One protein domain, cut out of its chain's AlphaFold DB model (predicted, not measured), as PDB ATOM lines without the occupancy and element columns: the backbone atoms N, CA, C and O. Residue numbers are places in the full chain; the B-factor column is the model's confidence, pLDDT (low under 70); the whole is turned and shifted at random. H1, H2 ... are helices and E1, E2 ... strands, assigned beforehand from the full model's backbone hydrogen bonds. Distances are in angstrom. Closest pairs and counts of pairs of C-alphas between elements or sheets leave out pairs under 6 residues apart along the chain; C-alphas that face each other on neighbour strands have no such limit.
ATOM      1  N   HIS A   7     207.728 166.295 174.231       94.44
ATOM      2  CA  HIS A   7     208.269 164.943 174.274       94.44
ATOM      3  C   HIS A   7     207.482 164.127 175.301       94.44
ATOM      4  O   HIS A   7     207.442 164.503 176.472       94.44
ATOM      5  N   PHE A   8     206.842 163.038 174.878       96.44
ATOM      6  CA  PHE A   8     206.056 162.187 175.772       96.44
ATOM      7  C   PHE A   8     206.930 161.124 176.441       96.44
ATOM      8  O   PHE A   8     207.561 160.319 175.764       96.44
ATOM      9  N   LEU A   9     206.931 161.100 177.773       96.56
ATOM     10  CA  LEU A   9     207.746 160.196 178.590       96.56
ATOM     11  C   LEU A   9     207.237 158.751 178.559       96.56
ATOM     12  O   LEU A   9     208.030 157.817 178.582       96.56
ATOM     13  N   ASN A  10     205.916 158.567 178.521       96.81
ATOM     14  CA  ASN A  10     205.260 157.258 178.533       96.81
ATOM     15  C   ASN A  10     204.670 156.851 177.173       96.81
ATOM     16  O   ASN A  10     203.921 155.881 177.117       96.81
ATOM     17  N   ALA A  11     204.984 157.600 176.114       96.44
ATOM     18  CA  ALA A  11     204.553 157.334 174.741       96.44
ATOM     19  C   ALA A  11     205.547 157.927 173.713       96.44
ATOM     20  O   ALA A  11     205.162 158.755 172.878       96.44
ATOM     21  N   PRO A  12     206.852 157.602 173.811       94.88
ATOM     22  CA  PRO A  12     207.898 158.242 173.008       94.88
ATOM     23  C   PRO A  12     207.784 157.960 171.502       94.88
ATOM     24  O   PRO A  12     208.391 158.668 170.702       94.88
ATOM     25  N   GLU A  13     207.026 156.938 171.107       94.81
ATOM     26  CA  GLU A  13     206.782 156.554 169.719       94.81
ATOM     27  C   GLU A  13     205.680 157.376 169.031       94.81
ATOM     28  O   GLU A  13     205.564 157.334 167.806       94.81
ATOM     29  N   LEU A  14     204.869 158.129 169.786       95.25
ATOM     30  CA  LEU A  14     203.798 158.944 169.214       95.25
ATOM     31  C   LEU A  14     204.359 160.126 168.423       95.25
ATOM     32  O   LEU A  14     205.110 160.955 168.937       95.25
ATOM     33  N   VAL A  15     203.921 160.251 167.168       93.56
ATOM     34  CA  VAL A  15     204.400 161.299 166.260       93.56
ATOM     35  C   VAL A  15     203.355 162.409 166.119       93.56
ATOM     36  O   VAL A  15     202.253 162.138 165.637       93.56
ATOM     37  N   PRO A  16     203.668 163.671 166.465       95.31
ATOM     38  CA  PRO A  16     202.776 164.801 166.215       95.31
ATOM     39  C   PRO A  16     202.469 164.995 164.724       95.31
ATOM     40  O   PRO A  16     203.385 165.063 163.905       95.31
ATOM     41  N   ILE A  17     201.186 165.129 164.364       96.50
ATOM     42  CA  ILE A  17     200.751 165.345 162.964       96.50
ATOM     43  C   ILE A  17     200.046 166.681 162.726       96.50
ATOM     44  O   ILE A  17     200.150 167.236 161.634       96.50
ATOM     45  N   SER A  18     199.382 167.238 163.738       96.38
ATOM     46  CA  SER A  18     198.797 168.581 163.688       96.38
ATOM     47  C   SER A  18     198.533 169.099 165.103       96.38
ATOM     48  O   SER A  18     198.520 168.328 166.061       96.38
ATOM     49  N   HIS A  19     198.361 170.413 165.246       95.06
ATOM     50  CA  HIS A  19     198.067 171.046 166.530       95.06
ATOM     51  C   HIS A  19     197.204 172.294 166.304       95.06
ATOM     52  O   HIS A  19     197.609 173.168 165.533       95.06
ATOM     53  N   SER A  20     196.039 172.358 166.952       94.88
ATOM     54  CA  SER A  20     195.222 173.573 167.097       94.88
ATOM     55  C   SER A  20     195.508 174.251 168.446       94.88
ATOM     56  O   SER A  20     196.544 173.981 169.041       94.88
ATOM     57  N   GLU A  21     194.653 175.160 168.919       93.88
ATOM     58  CA  GLU A  21     194.839 175.815 170.225       93.88
ATOM     59  C   GLU A  21     194.783 174.807 171.385       93.88
ATOM     60  O   GLU A  21     195.681 174.780 172.218       93.88
ATOM     61  N   GLU A  22     193.795 173.907 171.359       94.31
ATOM     62  CA  GLU A  22     193.495 172.993 172.473       94.31
ATOM     63  C   GLU A  22     193.681 171.503 172.118       94.31
ATOM     64  O   GLU A  22     193.515 170.635 172.972       94.31
ATOM     65  N   HIS A  23     193.994 171.168 170.856       95.69
ATOM     66  CA  HIS A  23     194.044 169.772 170.391       95.69
ATOM     67  C   HIS A  23     195.336 169.439 169.645       95.69
ATOM     68  O   HIS A  23     195.593 169.964 168.558       95.69
ATOM     69  N   LEU A  24     196.108 168.491 170.180       96.00
ATOM     70  CA  LEU A  24     197.276 167.895 169.532       96.00
ATOM     71  C   LEU A  24     196.899 166.538 168.930       96.00
ATOM     72  O   LEU A  24     196.524 165.617 169.652       96.00
ATOM     73  N   MET A  25     197.028 166.395 167.611       96.56
ATOM     74  CA  MET A  25     196.841 165.105 166.949       96.56
ATOM     75  C   MET A  25     198.164 164.345 166.904       96.56
ATOM     76  O   MET A  25     199.189 164.876 166.459       96.56
ATOM     77  N   LEU A  26     198.115 163.080 167.314       95.69
ATOM     78  CA  LEU A  26     199.247 162.162 167.346       95.69
ATOM     79  C   LEU A  26     198.959 160.972 166.433       95.69
ATOM     80  O   LEU A  26     197.850 160.439 166.413       95.69
ATOM     81  N   ARG A  27     199.963 160.547 165.673       96.12
ATOM     82  CA  ARG A  27     199.938 159.279 164.952       96.12
ATOM     83  C   ARG A  27     200.473 158.194 165.874       96.12
ATOM     84  O   ARG A  27     201.593 158.311 166.367       96.12
ATOM     85  N   ALA A  28     199.667 157.157 166.057       96.12
ATOM     86  CA  ALA A  28     200.039 155.928 166.738       96.12
ATOM     87  C   ALA A  28     200.187 154.792 165.722       96.12
ATOM     88  O   ALA A  28     199.517 154.783 164.684       96.12
ATOM     89  N   GLU A  29     201.037 153.822 166.040       94.50
ATOM     90  CA  GLU A  29     201.222 152.633 165.213       94.50
ATOM     91  C   GLU A  29     199.973 151.741 165.195       94.50
ATOM     92  O   GLU A  29     199.107 151.780 166.083       94.50
ATOM     93  N   LYS A  30     199.863 150.912 164.154       94.69
ATOM     94  CA  LYS A  30     198.762 149.951 164.031       94.69
ATOM     95  C   LYS A  30     198.821 148.941 165.180       94.69
ATOM     96  O   LYS A  30     199.866 148.362 165.444       94.69
ATOM     97  N   GLY A  31     197.677 148.686 165.818       94.50
ATOM     98  CA  GLY A  31     197.592 147.755 166.950       94.50
ATOM     99  C   GLY A  31     198.027 148.351 168.292       94.50
ATOM    100  O   GLY A  31     198.231 147.597 169.238       94.50
ATOM    101  N   ASN A  32     198.157 149.679 168.387       95.38
ATOM    102  CA  ASN A  32     198.358 150.360 169.665       95.38
ATOM    103  C   ASN A  32     197.235 150.044 170.674       95.38
ATOM    104  O   ASN A  32     196.114 149.696 170.299       95.38
ATOM    105  N   SER A  33     197.545 150.190 171.961       95.88
ATOM    106  CA  SER A  33     196.635 149.893 173.072       95.88
ATOM    107  C   SER A  33     195.985 151.130 173.695       95.88
ATOM    108  O   SER A  33     195.370 150.996 174.753       95.88
ATOM    109  N   TYR A  34     196.138 152.308 173.083       96.31
ATOM    110  CA  TYR A  34     195.647 153.566 173.640       96.31
ATOM    111  C   TYR A  34     194.119 153.602 173.675       96.31
ATOM    112  O   TYR A  34     193.438 153.215 172.721       96.31
ATOM    113  N   LYS A  35     193.571 154.102 174.779       96.69
ATOM    114  CA  LYS A  35     192.137 154.251 175.017       96.69
ATOM    115  C   LYS A  35     191.809 155.679 175.429       96.69
ATOM    116  O   LYS A  35     192.639 156.424 175.943       96.69
ATOM    117  N   VAL A  36     190.551 156.058 175.220       96.88
ATOM    118  CA  VAL A  36     190.024 157.317 175.757       96.88
ATOM    119  C   VAL A  36     190.173 157.299 177.279       96.88
ATOM    120  O   VAL A  36     189.729 156.355 177.929       96.88
ATOM    121  N   GLY A  37     190.784 158.350 177.826       97.00
ATOM    122  CA  GLY A  37     191.078 158.478 179.254       97.00
ATOM    123  C   GLY A  37     192.516 158.122 179.645       97.00
ATOM    124  O   GLY A  37     192.903 158.417 180.773       97.00
ATOM    125  N   ASP A  38     193.317 157.556 178.736       97.06
ATOM    126  CA  ASP A  38     194.743 157.339 178.993       97.06
ATOM    127  C   ASP A  38     195.478 158.673 179.186       97.06
ATOM    128  O   ASP A  38     195.227 159.663 178.495       97.06
ATOM    129  N   ILE A  39     196.414 158.690 180.137       96.12
ATOM    130  CA  ILE A  39     197.185 159.882 180.503       96.12
ATOM    131  C   ILE A  39     198.546 159.831 179.813       96.12
ATOM    132  O   ILE A  39     199.282 158.852 179.943       96.12
ATOM    133  N   LEU A  40     198.911 160.919 179.135       96.94
ATOM    134  CA  LEU A  40     200.235 161.110 178.550       96.94
ATOM    135  C   LEU A  40     201.011 162.176 179.325       96.94
ATOM    136  O   LEU A  40     200.529 163.289 179.530       96.94
ATOM    137  N   TYR A  41     202.237 161.847 179.721       96.50
ATOM    138  CA  TYR A  41     203.140 162.759 180.415       96.50
ATOM    139  C   TYR A  41     204.077 163.411 179.413       96.50
ATOM    140  O   TYR A  41     204.975 162.762 178.883       96.50
ATOM    141  N   GLY A  42     203.863 164.693 179.141       95.50
ATOM    142  CA  GLY A  42     204.646 165.435 178.164       95.50
ATOM    143  C   GLY A  42     205.581 166.469 178.788       95.50
ATOM    144  O   GLY A  42     205.174 167.263 179.632       95.50
ATOM    145  N   VAL A  43     206.829 166.491 178.325       96.00
ATOM    146  CA  VAL A  43     207.828 167.519 178.631       96.00
ATOM    147  C   VAL A  43     207.846 168.534 177.485       96.00
ATOM    148  O   VAL A  43     208.075 168.140 176.339       96.00
ATOM    149  N   PRO A  44     207.604 169.832 177.737       95.31
ATOM    150  CA  PRO A  44     207.625 170.833 176.678       95.31
ATOM    151  C   PRO A  44     209.037 170.996 176.111       95.31
ATOM    152  O   PRO A  44     210.018 171.009 176.852       95.31
ATOM    153  N   PHE A  45     209.140 171.191 174.797       94.12
ATOM    154  CA  PHE A  45     210.430 171.409 174.134       94.12
ATOM    155  C   PHE A  45     211.129 172.687 174.620       94.12
ATOM    156  O   PHE A  45     212.348 172.724 174.764       94.12
ATOM    157  N   HIS A  46     210.359 173.749 174.872       94.12
ATOM    158  CA  HIS A  46     210.876 175.009 175.388       94.12
ATOM    159  C   HIS A  46     210.045 175.436 176.597       94.12
ATOM    160  O   HIS A  46     208.853 175.713 176.474       94.12
ATOM    161  N   ILE A  47     210.682 175.496 177.764       93.25
ATOM    162  CA  ILE A  47     209.999 175.691 179.048       93.25
ATOM    163  C   ILE A  47     209.344 177.072 179.180       93.25
ATOM    164  O   ILE A  47     208.216 177.176 179.657       93.25
ATOM    165  N   CYS A  48     210.011 178.137 178.720       91.88
ATOM    166  CA  CYS A  48     209.560 179.516 178.935       91.88
ATOM    167  C   CYS A  48     208.140 179.824 178.402       91.88
ATOM    168  O   CYS A  48     207.338 180.339 179.178       91.88
ATOM    169  N   PRO A  49     207.787 179.540 177.129       90.88
ATOM    170  CA  PRO A  49     206.462 179.810 176.589       90.88
ATOM    171  C   PRO A  49     205.408 178.919 177.232       90.88
ATOM    172  O   PRO A  49     204.304 179.392 177.439       90.88
ATOM    173  N   THR A  50     205.736 177.676 177.602       92.50
ATOM    174  CA  THR A  50     204.785 176.804 178.298       92.50
ATOM    175  C   THR A  50     204.444 177.372 179.667       92.50
ATOM    176  O   THR A  50     203.282 177.645 179.935       92.50
ATOM    177  N   VAL A  51     205.445 177.652 180.507       93.81
ATOM    178  CA  VAL A  51     205.216 178.216 181.847       93.81
ATOM    179  C   VAL A  51     204.483 179.561 181.775       93.81
ATOM    180  O   VAL A  51     203.628 179.833 182.610       93.81
ATOM    181  N   ALA A  52     204.750 180.385 180.756       92.19
ATOM    182  CA  ALA A  52     204.073 181.668 180.562       92.19
ATOM    183  C   ALA A  52     202.566 181.557 180.243       92.19
ATOM    184  O   ALA A  52     201.853 182.555 180.360       92.19
ATOM    185  N   LEU A  53     202.057 180.386 179.850       92.06
ATOM    186  CA  LEU A  53     200.625 180.173 179.607       92.06
ATOM    187  C   LEU A  53     199.844 179.807 180.876       92.06
ATOM    188  O   LEU A  53     198.618 179.884 180.868       92.06
ATOM    189  N   HIS A  54     200.522 179.466 181.975       93.56
ATOM    190  CA  HIS A  54     199.881 179.035 183.218       93.56
ATOM    191  C   HIS A  54     199.986 180.102 184.316       93.56
ATOM    192  O   HIS A  54     201.037 180.705 184.524       93.56
ATOM    193  N   GLU A  55     198.895 180.335 185.053       94.81
ATOM    194  CA  GLU A  55     198.912 181.216 186.232       94.81
ATOM    195  C   GLU A  55     199.580 180.541 187.441       94.81
ATOM    196  O   GLU A  55     200.285 181.194 188.217       94.81
ATOM    197  N   THR A  56     199.369 179.233 187.590       96.19
ATOM    198  CA  THR A  56     199.916 178.414 188.673       96.19
ATOM    199  C   THR A  56     200.501 177.112 188.132       96.19
ATOM    200  O   THR A  56     200.154 176.669 187.039       96.19
ATOM    201  N   LEU A  57     201.403 176.503 188.898       95.88
ATOM    202  CA  LEU A  57     201.999 175.198 188.621       95.88
ATOM    203  C   LEU A  57     201.678 174.256 189.779       95.88
ATOM    204  O   LEU A  57     201.896 174.618 190.933       95.88
ATOM    205  N   ALA A  58     201.188 173.057 189.485       97.38
ATOM    206  CA  ALA A  58     200.987 172.019 190.490       97.38
ATOM    207  C   ALA A  58     202.335 171.414 190.922       97.38
ATOM    208  O   ALA A  58     203.176 171.109 190.077       97.38
ATOM    209  N   VAL A  59     202.524 171.206 192.226       98.00
ATOM    210  CA  VAL A  59     203.701 170.527 192.786       98.00
ATOM    211  C   VAL A  59     203.309 169.102 193.146       98.00
ATOM    212  O   VAL A  59     202.382 168.888 193.931       98.00
ATOM    213  N   VAL A  60     204.010 168.131 192.565       97.06
ATOM    214  CA  VAL A  60     203.748 166.704 192.769       97.06
ATOM    215  C   VAL A  60     204.980 166.045 193.370       97.06
ATOM    216  O   VAL A  60     206.063 166.109 192.796       97.06
ATOM    217  N   GLU A  61     204.796 165.368 194.500       97.69
ATOM    218  CA  GLU A  61     205.828 164.585 195.181       97.69
ATOM    219  C   GLU A  61     205.255 163.218 195.551       97.69
ATOM    220  O   GLU A  61     204.123 163.123 196.026       97.69
ATOM    221  N   ASN A  62     206.013 162.140 195.329       97.06
ATOM    222  CA  ASN A  62     205.582 160.767 195.639       97.06
ATOM    223  C   ASN A  62     204.172 160.433 195.106       97.06
ATOM    224  O   ASN A  62     203.349 159.848 195.813       97.06
ATOM    225  N   ASN A  63     203.886 160.835 193.861       95.44
ATOM    226  CA  ASN A  63     202.590 160.663 193.191       95.44
ATOM    227  C   ASN A  63     201.402 161.341 193.902       95.44
ATOM    228  O   ASN A  63     200.258 160.919 193.737       95.44
ATOM    229  N   ARG A  64     201.650 162.386 194.697       97.50
ATOM    230  CA  ARG A  64     200.615 163.168 195.385       97.50
ATOM    231  C   ARG A  64     200.769 164.648 195.072       97.50
ATOM    232  O   ARG A  64     201.881 165.168 195.047       97.50
ATOM    233  N   LEU A  65     199.643 165.325 194.858       97.31
ATOM    234  CA  LEU A  65     199.601 166.782 194.784       97.31
ATOM    235  C   LEU A  65     199.878 167.340 196.183       97.31
ATOM    236  O   LEU A  65     199.087 167.121 197.099       97.31
ATOM    237  N   VAL A  66     200.997 168.040 196.341       98.31
ATOM    238  CA  VAL A  66     201.427 168.596 197.635       98.31
ATOM    239  C   VAL A  66     201.250 170.110 197.716       98.31
ATOM    240  O   VAL A  66     201.345 170.684 198.796       98.31
ATOM    241  N   GLY A  67     200.950 170.769 196.597       98.00
ATOM    242  CA  GLY A  67     200.660 172.196 196.583       98.00
ATOM    243  C   GLY A  67     200.673 172.802 195.187       98.00
ATOM    244  O   GLY A  67     200.605 172.098 194.176       98.00
ATOM    245  N   SER A  68     200.774 174.128 195.144       97.62
ATOM    246  CA  SER A  68     200.844 174.901 193.906       97.62
ATOM    247  C   SER A  68     201.774 176.103 194.042       97.62
ATOM    248  O   SER A  68     201.764 176.783 195.068       97.62
ATOM    249  N   TRP A  69     202.520 176.417 192.987       96.69
ATOM    250  CA  TRP A  69     203.329 177.630 192.880       96.69
ATOM    251  C   TRP A  69     202.661 178.662 191.982       96.69
ATOM    252  O   TRP A  69     202.143 178.331 190.920       96.69
ATOM    253  N   ASN A  70     202.722 179.933 192.375       95.88
ATOM    254  CA  ASN A  70     202.289 181.037 191.523       95.88
ATOM    255  C   ASN A  70     203.365 181.356 190.479       95.88
ATOM    256  O   ASN A  70     204.521 181.598 190.832       95.88
ATOM    257  N   VAL A  71     202.981 181.473 189.206       94.62
ATOM    258  CA  VAL A  71     203.859 181.996 188.151       94.62
ATOM    259  C   VAL A  71     203.842 183.525 188.227       94.62
ATOM    260  O   VAL A  71     203.169 184.211 187.460       94.62
ATOM    261  N   VAL A  72     204.568 184.091 189.197       90.19
ATOM    262  CA  VAL A  72     204.521 185.536 189.516       90.19
ATOM    263  C   VAL A  72     204.834 186.409 188.294       90.19
ATOM    264  O   VAL A  72     204.179 187.427 188.067       90.19
ATOM    265  N   ALA A  73     205.768 185.971 187.445       84.94
ATOM    266  CA  ALA A  73     206.141 186.676 186.220       84.94
ATOM    267  C   ALA A  73     204.996 186.799 185.193       84.94
ATOM    268  O   ALA A  73     205.066 187.665 184.321       84.94
ATOM    269  N   ARG A  74     203.934 185.985 185.290       82.81
ATOM    270  CA  ARG A  74     202.761 186.064 184.405       82.81
ATOM    271  C   ARG A  74     201.832 187.231 184.744       82.81
ATOM    272  O   ARG A  74     201.074 187.681 183.883       82.81
ATOM    273  N   LYS A  75     201.916 187.756 185.969       78.44
ATOM    274  CA  LYS A  75     201.078 188.853 186.480       78.44
ATOM    275  C   LYS A  75     201.668 190.243 186.210       78.44
ATOM    276  O   LYS A  75     201.347 191.194 186.919       78.44
TER     277      LYS A  75
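AT A GLANCE: This is residues 7 to 75 of the 80 residues of the protein "D-TA family PLP-dependent enzyme" of Cyclobacteriaceae bacterium (UniProt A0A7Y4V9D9). Two separate antiparallel hairpins, E1 with E2 and E4 with E5, lie toward opposite ends of a loose, elongated model, and between them the chain passes through a long wandering loop, residues 28 to 41, then the short strand E3 and the small helix H1. Near the middle, residues 7 to 8 pair with E3, while the short helix H2 follows E5 at the open end of the second hairpin. The printed part has 69 residues, with two named helices and five named strands in the order E1 E2 E3 H1 E4 E5 H2; the two sheets, E1 - E2 and E4 - E5, are antiparallel, and the class is mixed, helices and strands. The whole is loose, with a radius of gyration of the C-alphas of 14.9 A, and only just elongated, with spans of 44 by 29 by 18 A.

IN THESE COORDINATES: Start at His 7 and go on to C-alpha 15 at (204.400, 161.299, 166.260), where E1, residues 15 to 19, begins; it runs 11.6 A. Next comes E2, residues 24 to 27, 10.1 A long. After residues 28 to 41, look for E3 at residues 42 to 44, 6.3 A, and H1 at residues 47 to 52, 8.6 A. Find C-alpha 56 at (199.916, 178.414, 188.673); from there E4 runs 16.4 A to residue 61. E5, residues 64 to 70, covers 18.4 A, and H2, residues 72 to 75, covers 5.7 A and ends at C-alpha 75, (201.078, 188.853, 186.480).

HOW THE PARTS SIT: Look first at the hairpin of E1 and E2, antiparallel at 149 degrees, where N 17 and O 25 are 2.9 A apart, within hydrogen-bond range. E2 and E3 are apart. E3 pairs with no named strand, but residues 7 to 8 pair antiparallel with its residues 42 to 43. The closest C-alphas of E3 and H1 are those of Pro 44 and Thr 50, 6.8 A apart. E4 and E5 form the other hairpin, antiparallel at 150 degrees; here N 59 and O 67 are 2.9 A apart and N 69 and O 57 are 2.8 A apart, both within hydrogen-bond range. H1 and H2 are close but not clearly touching, with the C-alphas of Ala 52 and Arg 74 closest at 6.0 A. The two hairpins are apart, E1 from E4 and E5, and E2 from both. In H1 every O i to N i+4 pair is within hydrogen-bond range; H2, with 4 residues, is too short for such a pair.

THE WHOLE: The two C-alphas farthest apart are those of Gly 31 and Lys 75, at 45.6 A. The printed part has no cut. The link from E2 to E3, 14 residues, is long; the other links between named elements are tight. The mean pLDDT of the printed part is 94.9, and no printed residue is under 70.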